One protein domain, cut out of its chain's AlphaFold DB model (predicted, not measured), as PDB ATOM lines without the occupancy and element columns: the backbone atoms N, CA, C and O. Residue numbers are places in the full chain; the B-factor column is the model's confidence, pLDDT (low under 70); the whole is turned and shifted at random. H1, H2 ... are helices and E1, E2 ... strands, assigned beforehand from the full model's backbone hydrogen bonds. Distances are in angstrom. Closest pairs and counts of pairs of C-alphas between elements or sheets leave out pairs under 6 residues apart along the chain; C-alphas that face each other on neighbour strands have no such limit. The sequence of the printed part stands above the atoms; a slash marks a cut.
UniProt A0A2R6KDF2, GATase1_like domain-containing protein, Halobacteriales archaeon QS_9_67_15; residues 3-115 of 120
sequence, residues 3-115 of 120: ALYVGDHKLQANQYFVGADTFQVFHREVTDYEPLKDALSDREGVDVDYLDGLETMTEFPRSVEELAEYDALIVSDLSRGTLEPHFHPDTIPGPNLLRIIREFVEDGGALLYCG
ATOM      1  N   ALA A   3     -22.658 -41.032  25.089       97.56
ATOM      2  CA  ALA A   3     -21.329 -41.202  24.519       97.56
ATOM      3  C   ALA A   3     -21.364 -42.147  23.322       97.56
ATOM      4  O   ALA A   3     -21.885 -43.254  23.422       97.56
ATOM      5  N   LEU A   4     -20.731 -41.737  22.224       98.31
ATOM      6  CA  LEU A   4     -20.485 -42.601  21.078       98.31
ATOM      7  C   LEU A   4     -19.121 -43.271  21.236       98.31
ATOM      8  O   LEU A   4     -18.102 -42.589  21.326       98.31
ATOM      9  N   TYR A   5     -19.080 -44.598  21.236       97.81
ATOM     10  CA  TYR A   5     -17.860 -45.391  21.322       97.81
ATOM     11  C   TYR A   5     -17.630 -46.177  20.032       97.81
ATOM     12  O   TYR A   5     -18.431 -47.024  19.658       97.81
ATOM     13  N   VAL A   6     -16.507 -45.906  19.363       97.06
ATOM     14  CA  VAL A   6     -16.118 -46.552  18.107       97.06
ATOM     15  C   VAL A   6     -14.800 -47.319  18.246       97.06
ATOM     16  O   VAL A   6     -13.812 -46.804  18.785       97.06
ATOM     17  N   GLY A   7     -14.767 -48.533  17.693       95.00
ATOM     18  CA  GLY A   7     -13.554 -49.348  17.560       95.00
ATOM     19  C   GLY A   7     -13.465 -50.539  18.519       95.00
ATOM     20  O   GLY A   7     -14.482 -51.121  18.872       95.00
ATOM     21  N   ASP A   8     -12.251 -50.982  18.861       95.31
ATOM     22  CA  ASP A   8     -11.992 -52.169  19.708       95.31
ATOM     23  C   ASP A   8     -12.689 -53.484  19.270       95.31
ATOM     24  O   ASP A   8     -12.902 -54.404  20.065       95.31
ATOM     25  N   HIS A   9     -12.996 -53.612  17.974       94.12
ATOM     26  CA  HIS A   9     -13.513 -54.837  17.360       94.12
ATOM     27  C   HIS A   9     -12.628 -55.297  16.197       94.12
ATOM     28  O   HIS A   9     -12.217 -54.499  15.349       94.12
ATOM     29  N   LYS A  10     -12.302 -56.596  16.164       91.81
ATOM     30  CA  LYS A  10     -11.405 -57.198  15.164       91.81
ATOM     31  C   LYS A  10     -11.871 -58.598  14.785       91.81
ATOM     32  O   LYS A  10     -12.373 -59.345  15.616       91.81
ATOM     33  N   LEU A  11     -11.572 -59.016  13.555       91.81
ATOM     34  CA  LEU A  11     -11.779 -60.390  13.098       91.81
ATOM     35  C   LEU A  11     -10.440 -61.122  12.983       91.81
ATOM     36  O   LEU A  11      -9.556 -60.721  12.225       91.81
ATOM     37  N   GLN A  12     -10.289 -62.230  13.709       92.38
ATOM     38  CA  GLN A  12      -9.097 -63.066  13.619       92.38
ATOM     39  C   GLN A  12      -9.240 -64.069  12.468       92.38
ATOM     40  O   GLN A  12     -10.073 -64.977  12.523       92.38
ATOM     41  N   ALA A  13      -8.376 -63.956  11.459       94.44
ATOM     42  CA  ALA A  13      -8.315 -64.884  10.336       94.44
ATOM     43  C   ALA A  13      -6.899 -65.441  10.134       94.44
ATOM     44  O   ALA A  13      -5.912 -64.725  10.281       94.44
ATOM     45  N   ASN A  14      -6.814 -66.714   9.752       94.38
ATOM     46  CA  ASN A  14      -5.582 -67.375   9.333       94.38
ATOM     47  C   ASN A  14      -5.679 -67.742   7.852       94.38
ATOM     48  O   ASN A  14      -6.714 -68.235   7.402       94.38
ATOM     49  N   GLN A  15      -4.597 -67.551   7.104       96.19
ATOM     50  CA  GLN A  15      -4.486 -67.998   5.718       96.19
ATOM     51  C   GLN A  15      -3.460 -69.124   5.620       96.19
ATOM     52  O   GLN A  15      -2.343 -69.004   6.122       96.19
ATOM     53  N   TYR A  16      -3.843 -70.207   4.954       95.88
ATOM     54  CA  TYR A  16      -3.020 -71.394   4.778       95.88
ATOM     55  C   TYR A  16      -2.673 -71.589   3.306       95.88
ATOM     56  O   TYR A  16      -3.500 -71.366   2.420       95.88
ATOM     57  N   PHE A  17      -1.449 -72.056   3.071       96.94
ATOM     58  CA  PHE A  17      -0.918 -72.413   1.761       96.94
ATOM     59  C   PHE A  17      -0.482 -73.877   1.827       96.94
ATOM     60  O   PHE A  17       0.434 -74.213   2.581       96.94
ATOM     61  N   VAL A  18      -1.155 -74.761   1.090       96.62
ATOM     62  CA  VAL A  18      -0.909 -76.208   1.121       96.62
ATOM     63  C   VAL A  18      -0.771 -76.721  -0.308       96.62
ATOM     64  O   VAL A  18      -1.755 -76.970  -0.996       96.62
ATOM     65  N   GLY A  19       0.470 -76.893  -0.768       95.19
ATOM     66  CA  GLY A  19       0.740 -77.342  -2.135       95.19
ATOM     67  C   GLY A  19       0.162 -76.377  -3.176       95.19
ATOM     68  O   GLY A  19       0.599 -75.232  -3.255       95.19
ATOM     69  N   ALA A  20      -0.793 -76.856  -3.977       95.31
ATOM     70  CA  ALA A  20      -1.479 -76.065  -5.001       95.31
ATOM     71  C   ALA A  20      -2.724 -75.319  -4.479       95.31
ATOM     72  O   ALA A  20      -3.338 -74.576  -5.241       95.31
ATOM     73  N   ASP A  21      -3.086 -75.500  -3.206       96.81
ATOM     74  CA  ASP A  21      -4.303 -74.955  -2.610       96.81
ATOM     75  C   ASP A  21      -4.010 -73.826  -1.616       96.81
ATOM     76  O   ASP A  21      -3.009 -73.827  -0.890       96.81
ATOM     77  N   THR A  22      -4.942 -72.876  -1.536       96.31
ATOM     78  CA  THR A  22      -4.955 -71.819  -0.519       96.31
ATOM     79  C   THR A  22      -6.345 -71.680   0.075       96.31
ATOM     80  O   THR A  22      -7.322 -71.623  -0.671       96.31
ATOM     81  N   PHE A  23      -6.441 -71.568   1.398       94.31
ATOM     82  CA  PHE A  23      -7.716 -71.360   2.084       94.31
ATOM     83  C   PHE A  23      -7.556 -70.437   3.293       94.31
ATOM     84  O   PHE A  23      -6.486 -70.357   3.899       94.31
ATOM     85  N   GLN A  24      -8.630 -69.730   3.634       96.50
ATOM     86  CA  GLN A  24      -8.704 -68.850   4.799       96.50
ATOM     87  C   GLN A  24      -9.675 -69.430   5.824       96.50
ATOM     88  O   GLN A  24     -10.729 -69.954   5.468       96.50
ATOM     89  N   VAL A  25      -9.311 -69.329   7.100       94.44
ATOM     90  CA  VAL A  25     -10.150 -69.725   8.232       94.44
ATOM     91  C   VAL A  25     -10.350 -68.511   9.124       94.44
ATOM     92  O   VAL A  25      -9.386 -67.986   9.684       94.44
ATOM     93  N   PHE A  26     -11.603 -68.092   9.272       92.81
ATOM     94  CA  PHE A  26     -12.017 -67.099  10.259       92.81
ATOM     95  C   PHE A  26     -12.236 -67.821  11.590       92.81
ATOM     96  O   PHE A  26     -13.038 -68.748  11.669       92.81
ATOM     97  N   HIS A  27     -11.458 -67.461  12.607       87.94
ATOM     98  CA  HIS A  27     -11.467 -68.155  13.892       87.94
ATOM     99  C   HIS A  27     -12.516 -67.599  14.841       87.94
ATOM    100  O   HIS A  27     -13.258 -68.370  15.445       87.94
ATOM    101  N   ARG A  28     -12.511 -66.277  15.024       90.50
ATOM    102  CA  ARG A  28     -13.386 -65.582  15.964       90.50
ATOM    103  C   ARG A  28     -13.360 -64.081  15.738       90.50
ATOM    104  O   ARG A  28     -12.353 -63.537  15.273       90.50
ATOM    105  N   GLU A  29     -14.436 -63.450  16.161       90.38
ATOM    106  CA  GLU A  29     -14.464 -62.037  16.507       90.38
ATOM    107  C   GLU A  29     -13.703 -61.827  17.824       90.38
ATOM    108  O   GLU A  29     -13.628 -62.714  18.683       90.38
ATOM    109  N   VAL A  30     -13.063 -60.672  17.939       91.56
ATOM    110  CA  VAL A  30     -12.347 -60.214  19.125       91.56
ATOM    111  C   VAL A  30     -12.995 -58.906  19.544       91.56
ATOM    112  O   VAL A  30     -12.941 -57.926  18.800       91.56
ATOM    113  N   THR A  31     -13.620 -58.932  20.717       92.69
ATOM    114  CA  THR A  31     -14.403 -57.850  21.316       92.69
ATOM    115  C   THR A  31     -13.631 -57.269  22.500       92.69
ATOM    116  O   THR A  31     -13.813 -57.660  23.647       92.69
ATOM    117  N   ASP A  32     -12.710 -56.346  22.228       93.56
ATOM    118  CA  ASP A  32     -11.901 -55.714  23.282       93.56
ATOM    119  C   ASP A  32     -12.673 -54.572  23.988       93.56
ATOM    120  O   ASP A  32     -12.261 -54.104  25.049       93.56
ATOM    121  N   TYR A  33     -13.817 -54.157  23.425       94.69
ATOM    122  CA  TYR A  33     -14.629 -53.032  23.896       94.69
ATOM    123  C   TYR A  33     -15.471 -53.327  25.143       94.69
ATOM    124  O   TYR A  33     -15.807 -52.404  25.892       94.69
ATOM    125  N   GLU A  34     -15.831 -54.597  25.369       95.56
ATOM    126  CA  GLU A  34     -16.817 -55.004  26.381       95.56
ATOM    127  C   GLU A  34     -16.480 -54.473  27.784       95.56
ATOM    128  O   GLU A  34     -17.340 -53.837  28.389       95.56
ATOM    129  N   PRO A  35     -15.236 -54.593  28.300       95.81
ATOM    130  CA  PRO A  35     -14.937 -54.155  29.661       95.81
ATOM    131  C   PRO A  35     -15.112 -52.648  29.878       95.81
ATOM    132  O   PRO A  35     -15.530 -52.233  30.959       95.81
ATOM    133  N   LEU A  36     -14.769 -51.822  28.882       95.25
ATOM    134  CA  LEU A  36     -14.934 -50.371  28.982       95.25
ATOM    135  C   LEU A  36     -16.407 -49.992  28.848       95.25
ATOM    136  O   LEU A  36     -16.899 -49.192  29.643       95.25
ATOM    137  N   LYS A  37     -17.104 -50.581  27.872       95.88
ATOM    138  CA  LYS A  37     -18.528 -50.344  27.651       95.88
ATOM    139  C   LYS A  37     -19.339 -50.706  28.894       95.88
ATOM    140  O   LYS A  37     -20.068 -49.856  29.393       95.88
ATOM    141  N   ASP A  38     -19.142 -51.900  29.446       95.94
ATOM    142  CA  ASP A  38     -19.861 -52.368  30.635       95.94
ATOM    143  C   ASP A  38     -19.585 -51.464  31.845       95.94
ATOM    144  O   ASP A  38     -20.509 -51.020  32.523       95.94
ATOM    145  N   ALA A  39     -18.318 -51.098  32.072       96.06
ATOM    146  CA  ALA A  39     -17.945 -50.213  33.173       96.06
ATOM    147  C   ALA A  39     -18.534 -48.796  33.053       96.06
ATOM    148  O   ALA A  39     -18.724 -48.129  34.073       96.06
ATOM    149  N   LEU A  40     -18.777 -48.310  31.832       94.88
ATOM    150  CA  LEU A  40     -19.439 -47.029  31.591       94.88
ATOM    151  C   LEU A  40     -20.957 -47.152  31.748       94.88
ATOM    152  O   LEU A  40     -21.540 -46.330  32.450       94.88
ATOM    153  N   SER A  41     -21.568 -48.192  31.173       91.94
ATOM    154  CA  SER A  41     -23.007 -48.464  31.273       91.94
ATOM    155  C   SER A  41     -23.474 -48.748  32.708       91.94
ATOM    156  O   SER A  41     -24.622 -48.470  33.044       91.94
ATOM    157  N   ASP A  42     -22.594 -49.240  33.584       95.00
ATOM    158  CA  ASP A  42     -22.884 -49.426  35.013       95.00
ATOM    159  C   ASP A  42     -22.964 -48.102  35.806       95.00
ATOM    160  O   ASP A  42     -23.345 -48.094  36.984       95.00
ATOM    161  N   ARG A  43     -22.591 -46.959  35.211       95.56
ATOM    162  CA  ARG A  43     -22.635 -45.651  35.882       95.56
ATOM    163  C   ARG A  43     -23.978 -44.973  35.651       95.56
ATOM    164  O   ARG A  43     -24.391 -44.738  34.521       95.56
ATOM    165  N   GLU A  44     -24.622 -44.550  36.737       95.56
ATOM    166  CA  GLU A  44     -25.863 -43.778  36.647       95.56
ATOM    167  C   GLU A  44     -25.673 -42.499  35.818       95.56
ATOM    168  O   GLU A  44     -24.785 -41.685  36.089       95.56
ATOM    169  N   GLY A  45     -26.546 -42.313  34.826       94.69
ATOM    170  CA  GLY A  45     -26.553 -41.137  33.959       94.69
ATOM    171  C   GLY A  45     -25.531 -41.166  32.823       94.69
ATOM    172  O   GLY A  45     -25.321 -40.117  32.212       94.69
ATOM    173  N   VAL A  46     -24.905 -42.313  32.541       95.88
ATOM    174  CA  VAL A  46     -24.058 -42.530  31.361       95.88
ATOM    175  C   VAL A  46     -24.739 -43.538  30.436       95.88
ATOM    176  O   VAL A  46     -25.021 -44.657  30.853       95.88
ATOM    177  N   ASP A  47     -24.986 -43.130  29.197       96.25
ATOM    178  CA  ASP A  47     -25.441 -43.989  28.108       96.25
ATOM    179  C   ASP A  47     -24.317 -44.105  27.069       96.25
ATOM    180  O   ASP A  47     -23.583 -43.141  26.826       96.25
ATOM    181  N   VAL A  48     -24.117 -45.306  26.528       97.31
ATOM    182  CA  VAL A  48     -23.017 -45.601  25.603       97.31
ATOM    183  C   VAL A  48     -23.561 -46.326  24.389       97.31
ATOM    184  O   VAL A  48     -23.801 -47.539  24.434       97.31
ATOM    185  N   ASP A  49     -23.638 -45.588  23.291       97.38
ATOM    186  CA  ASP A  49     -23.862 -46.140  21.967       97.38
ATOM    187  C   ASP A  49     -22.530 -46.625  21.406       97.38
ATOM    188  O   ASP A  49     -21.523 -45.915  21.409       97.38
ATOM    189  N   TYR A  50     -22.506 -47.876  20.963       97.69
ATOM    190  CA  TYR A  50     -21.300 -48.523  20.467       97.69
ATOM    191  C   TYR A  50     -21.454 -48.863  18.992       97.69
ATOM    192  O   TYR A  50     -22.449 -49.477  18.614       97.69
ATOM    193  N   LEU A  51     -20.442 -48.511  18.199       97.00
ATOM    194  CA  LEU A  51     -20.294 -48.961  16.821       97.00
ATOM    195  C   LEU A  51     -19.000 -49.754  16.692       97.00
ATOM    196  O   LEU A  51     -17.901 -49.273  17.005       97.00
ATOM    197  N   ASP A  52     -19.115 -50.960  16.158       93.75
ATOM    198  CA  ASP A  52     -17.944 -51.752  15.833       93.75
ATOM    199  C   ASP A  52     -17.169 -51.162  14.633       93.75
ATOM    200  O   ASP A  52     -17.545 -50.153  14.022       93.75
ATOM    201  N   GLY A  53     -16.036 -51.773  14.276       87.75
ATOM    202  CA  GLY A  53     -15.217 -51.287  13.163       87.75
ATOM    203  C   GLY A  53     -15.912 -51.319  11.791       87.75
ATOM    204  O   GLY A  53     -15.516 -50.560  10.910       87.75
ATOM    205  N   LEU A  54     -16.910 -52.181  11.581       87.88
ATOM    206  CA  LEU A  54     -17.671 -52.253  10.335       87.88
ATOM    207  C   LEU A  54     -18.842 -51.269  10.338       87.88
ATOM    208  O   LEU A  54     -18.998 -50.527   9.370       87.88
ATOM    209  N   GLU A  55     -19.607 -51.225  11.426       93.56
ATOM    210  CA  GLU A  55     -20.731 -50.313  11.653       93.56
ATOM    211  C   GLU A  55     -20.274 -48.856  11.604       93.56
ATOM    212  O   GLU A  55     -20.925 -48.023  10.980       93.56
ATOM    213  N   THR A  56     -19.084 -48.549  12.133       93.44
ATOM    214  CA  THR A  56     -18.488 -47.207  12.036       93.44
ATOM    215  C   THR A  56     -18.331 -46.740  10.580       93.44
ATOM    216  O   THR A  56     -18.418 -45.546  10.307       93.44
ATOM    217  N   MET A  57     -18.134 -47.639   9.606       89.50
ATOM    218  CA  MET A  57     -18.024 -47.224   8.197       89.50
ATOM    219  C   MET A  57     -19.354 -46.733   7.612       89.50
ATOM    220  O   MET A  57     -19.342 -45.961   6.653       89.50
ATOM    221  N   THR A  58     -20.481 -47.212   8.143       88.50
ATOM    222  CA  THR A  58     -21.827 -46.985   7.593       88.50
ATOM    223  C   THR A  58     -22.684 -46.055   8.441       88.50
ATOM    224  O   THR A  58     -23.502 -45.325   7.887       88.50
ATOM    225  N   GLU A  59     -22.509 -46.087   9.759       93.25
ATOM    226  CA  GLU A  59     -23.425 -45.486  10.736       93.25
ATOM    227  C   GLU A  59     -22.797 -44.329  11.517       93.25
ATOM    228  O   GLU A  59     -23.493 -43.644  12.262       93.25
ATOM    229  N   PHE A  60     -21.499 -44.064  11.336       95.19
ATOM    230  CA  PHE A  60     -20.861 -42.930  11.998       95.19
ATOM    231  C   PHE A  60     -21.494 -41.593  11.554       95.19
ATOM    232  O   PHE A  60     -21.694 -41.397  10.347       95.19
ATOM    233  N   PRO A  61     -21.738 -40.649  12.488       96.12
ATOM    234  CA  PRO A  61     -22.291 -39.330  12.187       96.12
ATOM    235  C   PRO A  61     -21.594 -38.611  11.026       96.12
ATOM    236  O   PRO A  61     -20.372 -38.438  10.993       96.12
ATOM    237  N   ARG A  62     -22.381 -38.165  10.048       93.50
ATOM    238  CA  ARG A  62     -21.914 -37.564   8.789       93.50
ATOM    239  C   ARG A  62     -21.972 -36.039   8.799       93.50
ATOM    240  O   ARG A  62     -21.595 -35.421   7.797       93.50
ATOM    241  N   SER A  63     -22.376 -35.433   9.914       95.88
ATOM    242  CA  SER A  63     -22.276 -33.995  10.165       95.88
ATOM    243  C   SER A  63     -21.921 -33.687  11.627       95.88
ATOM    244  O   SER A  63     -21.957 -34.565  12.489       95.88
ATOM    245  N   VAL A  64     -21.547 -32.433  11.903       97.50
ATOM    246  CA  VAL A  64     -21.260 -31.972  13.274       97.50
ATOM    247  C   VAL A  64     -22.528 -31.995  14.116       97.50
ATOM    248  O   VAL A  64     -22.467 -32.362  15.279       97.50
ATOM    249  N   GLU A  65     -23.676 -31.664  13.526       97.88
ATOM    250  CA  GLU A  65     -24.973 -31.675  14.203       97.88
ATOM    251  C   GLU A  65     -25.368 -33.083  14.659       97.88
ATOM    252  O   GLU A  65     -25.818 -33.235  15.786       97.88
ATOM    253  N   GLU A  66     -25.157 -34.097  13.812       97.81
ATOM    254  CA  GLU A  66     -25.394 -35.502  14.170       97.81
ATOM    255  C   GLU A  66     -24.420 -35.971  15.263       97.81
ATOM    256  O   GLU A  66     -24.817 -36.654  16.199       97.81
ATOM    257  N   LEU A  67     -23.138 -35.587  15.188       98.06
ATOM    258  CA  LEU A  67     -22.161 -35.961  16.216       98.06
ATOM    259  C   LEU A  67     -22.414 -35.233  17.548       98.06
ATOM    260  O   LEU A  67     -22.129 -35.782  18.608       98.06
ATOM    261  N   ALA A  68     -22.971 -34.023  17.496       97.56
ATOM    262  CA  ALA A  68     -23.324 -33.214  18.659       97.56
ATOM    263  C   ALA A  68     -24.569 -33.717  19.412       97.56
ATOM    264  O   ALA A  68     -24.894 -33.161  20.460       97.56
ATOM    265  N   GLU A  69     -25.250 -34.761  18.922       97.56
ATOM    266  CA  GLU A  69     -26.228 -35.509  19.724       97.56
ATOM    267  C   GLU A  69     -25.555 -36.251  20.893       97.56
ATOM    268  O   GLU A  69     -26.211 -36.543  21.889       97.56
ATOM    269  N   TYR A  70     -24.239 -36.484  20.808       98.25
ATOM    270  CA  TYR A  70     -23.428 -37.078  21.864       98.25
ATOM    271  C   TYR A  70     -22.643 -36.014  22.640       98.25
ATOM    272  O   TYR A  70     -22.055 -35.094  22.072       98.25
ATOM    273  N   ASP A  71     -22.539 -36.195  23.955       97.62
ATOM    274  CA  ASP A  71     -21.682 -35.385  24.824       97.62
ATOM    275  C   ASP A  71     -20.193 -35.715  24.627       97.62
ATOM    276  O   ASP A  71     -19.315 -34.865  24.828       97.62
ATOM    277  N   ALA A  72     -19.891 -36.968  24.269       97.81
ATOM    278  CA  ALA A  72     -18.528 -37.442  24.080       97.81
ATOM    279  C   ALA A  72     -18.389 -38.458  22.946       97.81
ATOM    280  O   ALA A  72     -19.213 -39.351  22.778       97.81
ATOM    281  N   LEU A  73     -17.262 -38.375  22.245       98.12
ATOM    282  CA  LEU A  73     -16.791 -39.376  21.302       98.12
ATOM    283  C   LEU A  73     -15.592 -40.121  21.903       98.12
ATOM    284  O   LEU A  73     -14.583 -39.511  22.260       98.12
ATOM    285  N   ILE A  74     -15.684 -41.445  21.977       97.38
ATOM    286  CA  ILE A  74     -14.612 -42.356  22.368       97.38
ATOM    287  C   ILE A  74     -14.137 -43.079  21.111       97.38
ATOM    288  O   ILE A  74     -14.894 -43.822  20.494       97.38
ATOM    289  N   VAL A  75     -12.872 -42.895  20.743       96.38
ATOM    290  CA  VAL A  75     -12.242 -43.613  19.628       96.38
ATOM    291  C   VAL A  75     -11.126 -44.477  20.187       96.38
ATOM    292  O   VAL A  75     -10.205 -43.946  20.809       96.38
ATOM    293  N   SER A  76     -11.186 -45.788  19.963       95.19
ATOM    294  CA  SER A  76     -10.208 -46.731  20.514       95.19
ATOM    295  C   SER A  76      -9.823 -47.809  19.511       95.19
ATOM    296  O   SER A  76     -10.684 -48.396  18.862       95.19
ATOM    297  N   ASP A  77      -8.516 -48.033  19.356       93.94
ATOM    298  CA  ASP A  77      -7.930 -49.030  18.444       93.94
ATOM    299  C   ASP A  77      -8.604 -49.082  17.051       93.94
ATOM    300  O   ASP A  77      -8.878 -50.147  16.491       93.94
ATOM    301  N   LEU A  78      -8.888 -47.897  16.498       92.94
ATOM    302  CA  LEU A  78      -9.614 -47.700  15.244       92.94
ATOM    303  C   LEU A  78      -8.730 -47.024  14.191       92.94
ATOM    304  O   LEU A  78      -8.172 -45.948  14.415       92.94
ATOM    305  N   SER A  79      -8.676 -47.619  12.999       89.50
ATOM    306  CA  SER A  79      -7.887 -47.092  11.885       89.50
ATOM    307  C   SER A  79      -8.540 -45.885  11.201       89.50
ATOM    308  O   SER A  79      -9.759 -45.847  11.017       89.50
ATOM    309  N   ARG A  80      -7.725 -44.959  10.668       88.88
ATOM    310  CA  ARG A  80      -8.205 -43.888   9.764       88.88
ATOM    311  C   ARG A  80      -9.045 -44.430   8.609       88.88
ATOM    312  O   ARG A  80     -10.012 -43.800   8.200       88.88
ATOM    313  N   GLY A  81      -8.651 -45.584   8.068       88.62
ATOM    314  CA  GLY A  81      -9.317 -46.209   6.926       88.62
ATOM    315  C   GLY A  81     -10.770 -46.590   7.202       88.62
ATOM    316  O   GLY A  81     -11.525 -46.733   6.250       88.62
ATOM    317  N   THR A  82     -11.162 -46.705   8.472       90.31
ATOM    318  CA  THR A  82     -12.550 -46.933   8.879       90.31
ATOM    319  C   THR A  82     -13.387 -45.654   8.828       90.31
ATOM    320  O   THR A  82     -14.537 -45.705   8.411       90.31
ATOM    321  N   LEU A  83     -12.813 -44.503   9.199       89.19
ATOM    322  CA  LEU A  83     -13.491 -43.197   9.146       89.19
ATOM    323  C   LEU A  83     -13.472 -42.578   7.739       89.19
ATOM    324  O   LEU A  83     -14.315 -41.759   7.394       89.19
ATOM    325  N   GLU A  84     -12.506 -42.949   6.901       84.75
ATOM    326  CA  GLU A  84     -12.431 -42.502   5.506       84.75
ATOM    327  C   GLU A  84     -12.258 -43.700   4.547       84.75
ATOM    328  O   GLU A  84     -11.215 -43.830   3.890       84.75
ATOM    329  N   PRO A  85     -13.253 -44.604   4.446       80.00
ATOM    330  CA  PRO A  85     -13.141 -45.816   3.642       80.00
ATOM    331  C   PRO A  85     -13.266 -45.501   2.145       80.00
ATOM    332  O   PRO A  85     -14.354 -45.385   1.593       80.00
ATOM    333  N   HIS A  86     -12.138 -45.421   1.435       71.44
ATOM    334  CA  HIS A  86     -12.100 -45.091  -0.002       71.44
ATOM    335  C   HIS A  86     -12.902 -46.039  -0.923       71.44
ATOM    336  O   HIS A  86     -13.095 -45.725  -2.097       71.44
ATOM    337  N   PHE A  87     -13.326 -47.202  -0.422       77.25
ATOM    338  CA  PHE A  87     -14.072 -48.228  -1.157       77.25
ATOM    339  C   PHE A  87     -15.564 -48.292  -0.797       77.25
ATOM    340  O   PHE A  87     -16.294 -49.042  -1.447       77.25
ATOM    341  N   HIS A  88     -16.029 -47.558   0.220       73.88
ATOM    342  CA  HIS A  88     -17.434 -47.602   0.615       73.88
ATOM    343  C   HIS A  88     -18.281 -46.680  -0.290       73.88
ATOM    344  O   HIS A  88     -17.838 -45.572  -0.625       73.88
ATOM    345  N   PRO A  89     -19.475 -47.125  -0.738       70.44
ATOM    346  CA  PRO A  89     -20.415 -46.264  -1.450       70.44
ATOM    347  C   PRO A  89     -20.672 -44.982  -0.649       70.44
ATOM    348  O   PRO A  89     -20.688 -45.003   0.573       70.44
ATOM    349  N   ASP A  90     -20.820 -43.845  -1.321       70.31
ATOM    350  CA  ASP A  90     -21.056 -42.533  -0.695       70.31
ATOM    351  C   ASP A  90     -19.887 -41.927   0.104       70.31
ATOM    352  O   ASP A  90     -20.015 -40.803   0.594       70.31
ATOM    353  N   THR A  91     -18.726 -42.585   0.209       71.44
ATOM    354  CA  THR A  91     -17.516 -41.946   0.764       71.44
ATOM    355  C   THR A  91     -16.858 -40.995  -0.234       71.44
ATOM    356  O   THR A  91     -16.183 -40.045   0.163       71.44
ATOM    357  N   ILE A  92     -17.057 -41.209  -1.541       73.69
ATOM    358  CA  ILE A  92     -16.513 -40.347  -2.598       73.69
ATOM    359  C   ILE A  92     -17.598 -40.045  -3.652       73.69
ATOM    360  O   ILE A  92     -17.960 -40.944  -4.413       73.69
ATOM    361  N   PRO A  93     -18.069 -38.784  -3.767       73.12
ATOM    362  CA  PRO A  93     -17.813 -37.670  -2.851       73.12
ATOM    363  C   PRO A  93     -18.560 -37.868  -1.519       73.12
ATOM    364  O   PRO A  93     -19.743 -38.184  -1.521       73.12
ATOM    365  N   GLY A  94     -17.882 -37.640  -0.394       80.12
ATOM    366  CA  GLY A  94     -18.446 -37.750   0.953       80.12
ATOM    367  C   GLY A  94     -17.840 -36.715   1.911       80.12
ATOM    368  O   GLY A  94     -16.859 -36.049   1.555       80.12
ATOM    369  N   PRO A  95     -18.431 -36.522   3.105       87.75
ATOM    370  CA  PRO A  95     -17.900 -35.607   4.106       87.75
ATOM    371  C   PRO A  95     -16.553 -36.100   4.645       87.75
ATOM    372  O   PRO A  95     -16.290 -37.298   4.719       87.75
ATOM    373  N   ASN A  96     -15.697 -35.162   5.053       90.75
ATOM    374  CA  ASN A  96     -14.472 -35.489   5.774       90.75
ATOM    375  C   ASN A  96     -14.811 -35.692   7.261       90.75
ATOM    376  O   ASN A  96     -15.011 -34.708   7.977       90.75
ATOM    377  N   LEU A  97     -14.887 -36.948   7.712       92.88
ATOM    378  CA  LEU A  97     -15.287 -37.274   9.087       92.88
ATOM    379  C   LEU A  97     -14.279 -36.765  10.128       92.88
ATOM    380  O   LEU A  97     -14.670 -36.331  11.206       92.88
ATOM    381  N   LEU A  98     -12.984 -36.710   9.800       93.00
ATOM    382  CA  LEU A  98     -11.970 -36.145  10.703       93.00
ATOM    383  C   LEU A  98     -12.175 -34.642  10.928       93.00
ATOM    384  O   LEU A  98     -11.946 -34.140  12.028       93.00
ATOM    385  N   ARG A  99     -12.626 -33.917   9.898       95.00
ATOM    386  CA  ARG A  99     -12.998 -32.505  10.020       95.00
ATOM    387  C   ARG A  99     -14.228 -32.340  10.909       95.00
ATOM    388  O   ARG A  99     -14.217 -31.437  11.733       95.00
ATOM    389  N   ILE A 100     -15.224 -33.216  10.779       96.62
ATOM    390  CA  ILE A 100     -16.408 -33.223  11.653       96.62
ATOM    391  C   ILE A 100     -16.000 -33.432  13.112       96.62
ATOM    392  O   ILE A 100     -16.395 -32.646  13.963       96.62
ATOM    393  N   ILE A 101     -15.144 -34.420  13.401       96.88
ATOM    394  CA  ILE A 101     -14.636 -34.667  14.761       96.88
ATOM    395  C   ILE A 101     -13.894 -33.437  15.298       96.88
ATOM    396  O   ILE A 101     -14.076 -33.054  16.451       96.88
ATOM    397  N   ARG A 102     -13.058 -32.797  14.471       97.44
ATOM    398  CA  ARG A 102     -12.359 -31.568  14.861       97.44
ATOM    399  C   ARG A 102     -13.342 -30.447  15.207       97.44
ATOM    400  O   ARG A 102     -13.164 -29.819  16.242       97.44
ATOM    401  N   GLU A 103     -14.322 -30.188  14.346       98.38
ATOM    402  CA  GLU A 103     -15.320 -29.130  14.543       98.38
ATOM    403  C   GLU A 103     -16.173 -29.406  15.792       98.38
ATOM    404  O   GLU A 103     -16.310 -28.524  16.631       98.38
ATOM    405  N   PHE A 104     -16.601 -30.655  16.010       98.38
ATOM    406  CA  PHE A 104     -17.275 -31.093  17.239       98.38
ATOM    407  C   PHE A 104     -16.477 -30.757  18.510       98.38
ATOM    408  O   PHE A 104     -17.028 -30.217  19.467       98.38
ATOM    409  N   VAL A 105     -15.166 -31.023  18.516       98.25
ATOM    410  CA  VAL A 105     -14.293 -30.684  19.654       98.25
ATOM    411  C   VAL A 105     -14.117 -29.172  19.805       98.25
ATOM    412  O   VAL A 105     -14.117 -28.660  20.925       98.25
ATOM    413  N   GLU A 106     -13.959 -28.442  18.697       98.38
ATOM    414  CA  GLU A 106     -13.858 -26.974  18.701       98.38
ATOM    415  C   GLU A 106     -15.136 -26.314  19.251       98.38
ATOM    416  O   GLU A 106     -15.039 -25.303  19.951       98.38
ATOM    417  N   ASP A 107     -16.296 -26.937  19.028       97.56
ATOM    418  CA  ASP A 107     -17.607 -26.507  19.524       97.56
ATOM    419  C   ASP A 107     -17.909 -26.974  20.965       97.56
ATOM    420  O   ASP A 107     -18.959 -26.649  21.525       97.56
ATOM    421  N   GLY A 108     -16.964 -27.663  21.615       97.19
ATOM    422  CA  GLY A 108     -17.028 -28.029  23.034       97.19
ATOM    423  C   GLY A 108     -17.369 -29.490  23.326       97.19
ATOM    424  O   GLY A 108     -17.461 -29.854  24.500       97.19
ATOM    425  N   GLY A 109     -17.514 -30.326  22.297       97.62
ATOM    426  CA  GLY A 109     -17.669 -31.771  22.428       97.62
ATOM    427  C   GLY A 109     -16.428 -32.445  23.020       97.62
ATOM    428  O   GLY A 109     -15.288 -32.044  22.762       97.62
ATOM    429  N   ALA A 110     -16.624 -33.483  23.834       98.00
ATOM    430  CA  ALA A 110     -15.511 -34.197  24.449       98.00
ATOM    431  C   ALA A 110     -14.975 -35.301  23.526       98.00
ATOM    432  O   ALA A 110     -15.727 -36.138  23.041       98.00
ATOM    433  N   LEU A 111     -13.655 -35.358  23.333       97.56
ATOM    434  CA  LEU A 111     -12.990 -36.453  22.621       97.56
ATOM    435  C   LEU A 111     -12.084 -37.230  23.575       97.56
ATOM    436  O   LEU A 111     -11.137 -36.675  24.136       97.56
ATOM    437  N   LEU A 112     -12.338 -38.530  23.699       96.12
ATOM    438  CA  LEU A 112     -11.434 -39.486  24.322       96.12
ATOM    439  C   LEU A 112     -10.794 -40.350  23.236       96.12
ATOM    440  O   LEU A 112     -11.458 -41.145  22.579       96.12
ATOM    441  N   TYR A 113      -9.483 -40.194  23.063       93.81
ATOM    442  CA  TYR A 113      -8.710 -40.975  22.105       93.81
ATOM    443  C   TYR A 113      -7.873 -42.029  22.836       93.81
ATOM    444  O   TYR A 113      -6.861 -41.710  23.467       93.81
ATOM    445  N   CYS A 114      -8.321 -43.280  22.781       92.75
ATOM    446  CA  CYS A 114      -7.682 -44.430  23.407       92.75
ATOM    447  C   CYS A 114      -6.687 -45.081  22.432       92.75
ATOM    448  O   CYS A 114      -7.003 -45.397  21.283       92.75
ATOM    449  N   GLY A 115      -5.446 -45.251  22.893       89.44
ATOM    450  CA  GLY A 115      -4.374 -45.848  22.099       89.44
ATOM    451  C   GLY A 115      -4.521 -47.361  21.904       89.44
ATOM    452  O   GLY A 115      -5.247 -48.028  22.632       89.44
TER     453      GLY A 115
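Overview. This is residues 3 to 115 of the 120 residues of the protein "GATase1_like domain-containing protein" of Halobacteriales archaeon QS_9_67_15 (UniProt A0A2R6KDF2). A small four-stranded parallel sheet, E4 E1 E5 E6, forms the body, and from it the long hairpin E2 and E3 reaches out as an arm that makes the longest axis. H1 covers the E4 edge on one side of the sheet, while H2, H3, H4 and H5 gather on the side away from H1, with a long loop, residues 84 to 96, beyond them. The printed part has 113 residues, with five named helices and six named strands in the order E1 E2 E3 H1 E4 H2 H3 E5 H4 H5 E6, class mixed, helices and strands. It is loose, with a radius of gyration of the C-alphas of 16.8 A, and spans 58 by 39 by 20 A, only just flat.

Arrangement. In the sheet, the inner strand E1, residues 3 to 7, is parallel to the edge strand E4, residues 47 to 51, with N 5 and O 49 2.8 A apart, within hydrogen-bond range. E1 is also parallel to E5, residues 72 to 76, with N 74 and O 4 at 2.8 A. E5 is parallel to the edge strand E6, residues 110 to 114, with N 112 and O 73 at 2.8 A. H1, residues 34 to 41, is on the sheet over E4 at a height of 9.3 A, and on the local plane, fitted to just 6 C-alphas of the sheet, runs along E4 at 2 degrees. H2, residues 55 to 59, and H5, residues 97 to 106, only graze the sheet. H3, residues 64 to 67, touches H5, the closest C-alphas being those of Val 64 and Ile 100, 5.3 A apart. H4, residues 80 to 83, touches H2, closest at Met 57 and Thr 82, whose C-alphas are 5.5 A apart. E4, H2 H3, E5 form a split strand-helix-strand unit, two parallel strands joined through helices with E1 between them; E5, H4 H5, E6 form a unit of neighbours, and both crossovers are right-handed. E1 runs on into E2, residues 9 to 18, at 10 degrees. E2 and E3, residues 21 to 31, are an antiparallel hairpin, with N 16 and O 23 at 2.8 A. Every O i to N i+4 pair is within hydrogen-bond range in H1, H2 and H5; H3 and H4 are too short for one.

Along the chain. E1 begins at C-alpha 3, (-21.329, -41.202, 24.519). E2 is 29.7 A long, E3 31.1 A and H5 14.2 A. E6 ends at C-alpha 114, (-7.682, -44.430, 23.407).

Size, cuts and confidence. The two C-alphas farthest apart are those of Gly 19 and Asp 107, 58.2 A; residues 17 to 22 stand free. The printed part has no cut, and the link from H4 to H5 is long, with 13 residues. No printed residue is under 70 in pLDDT.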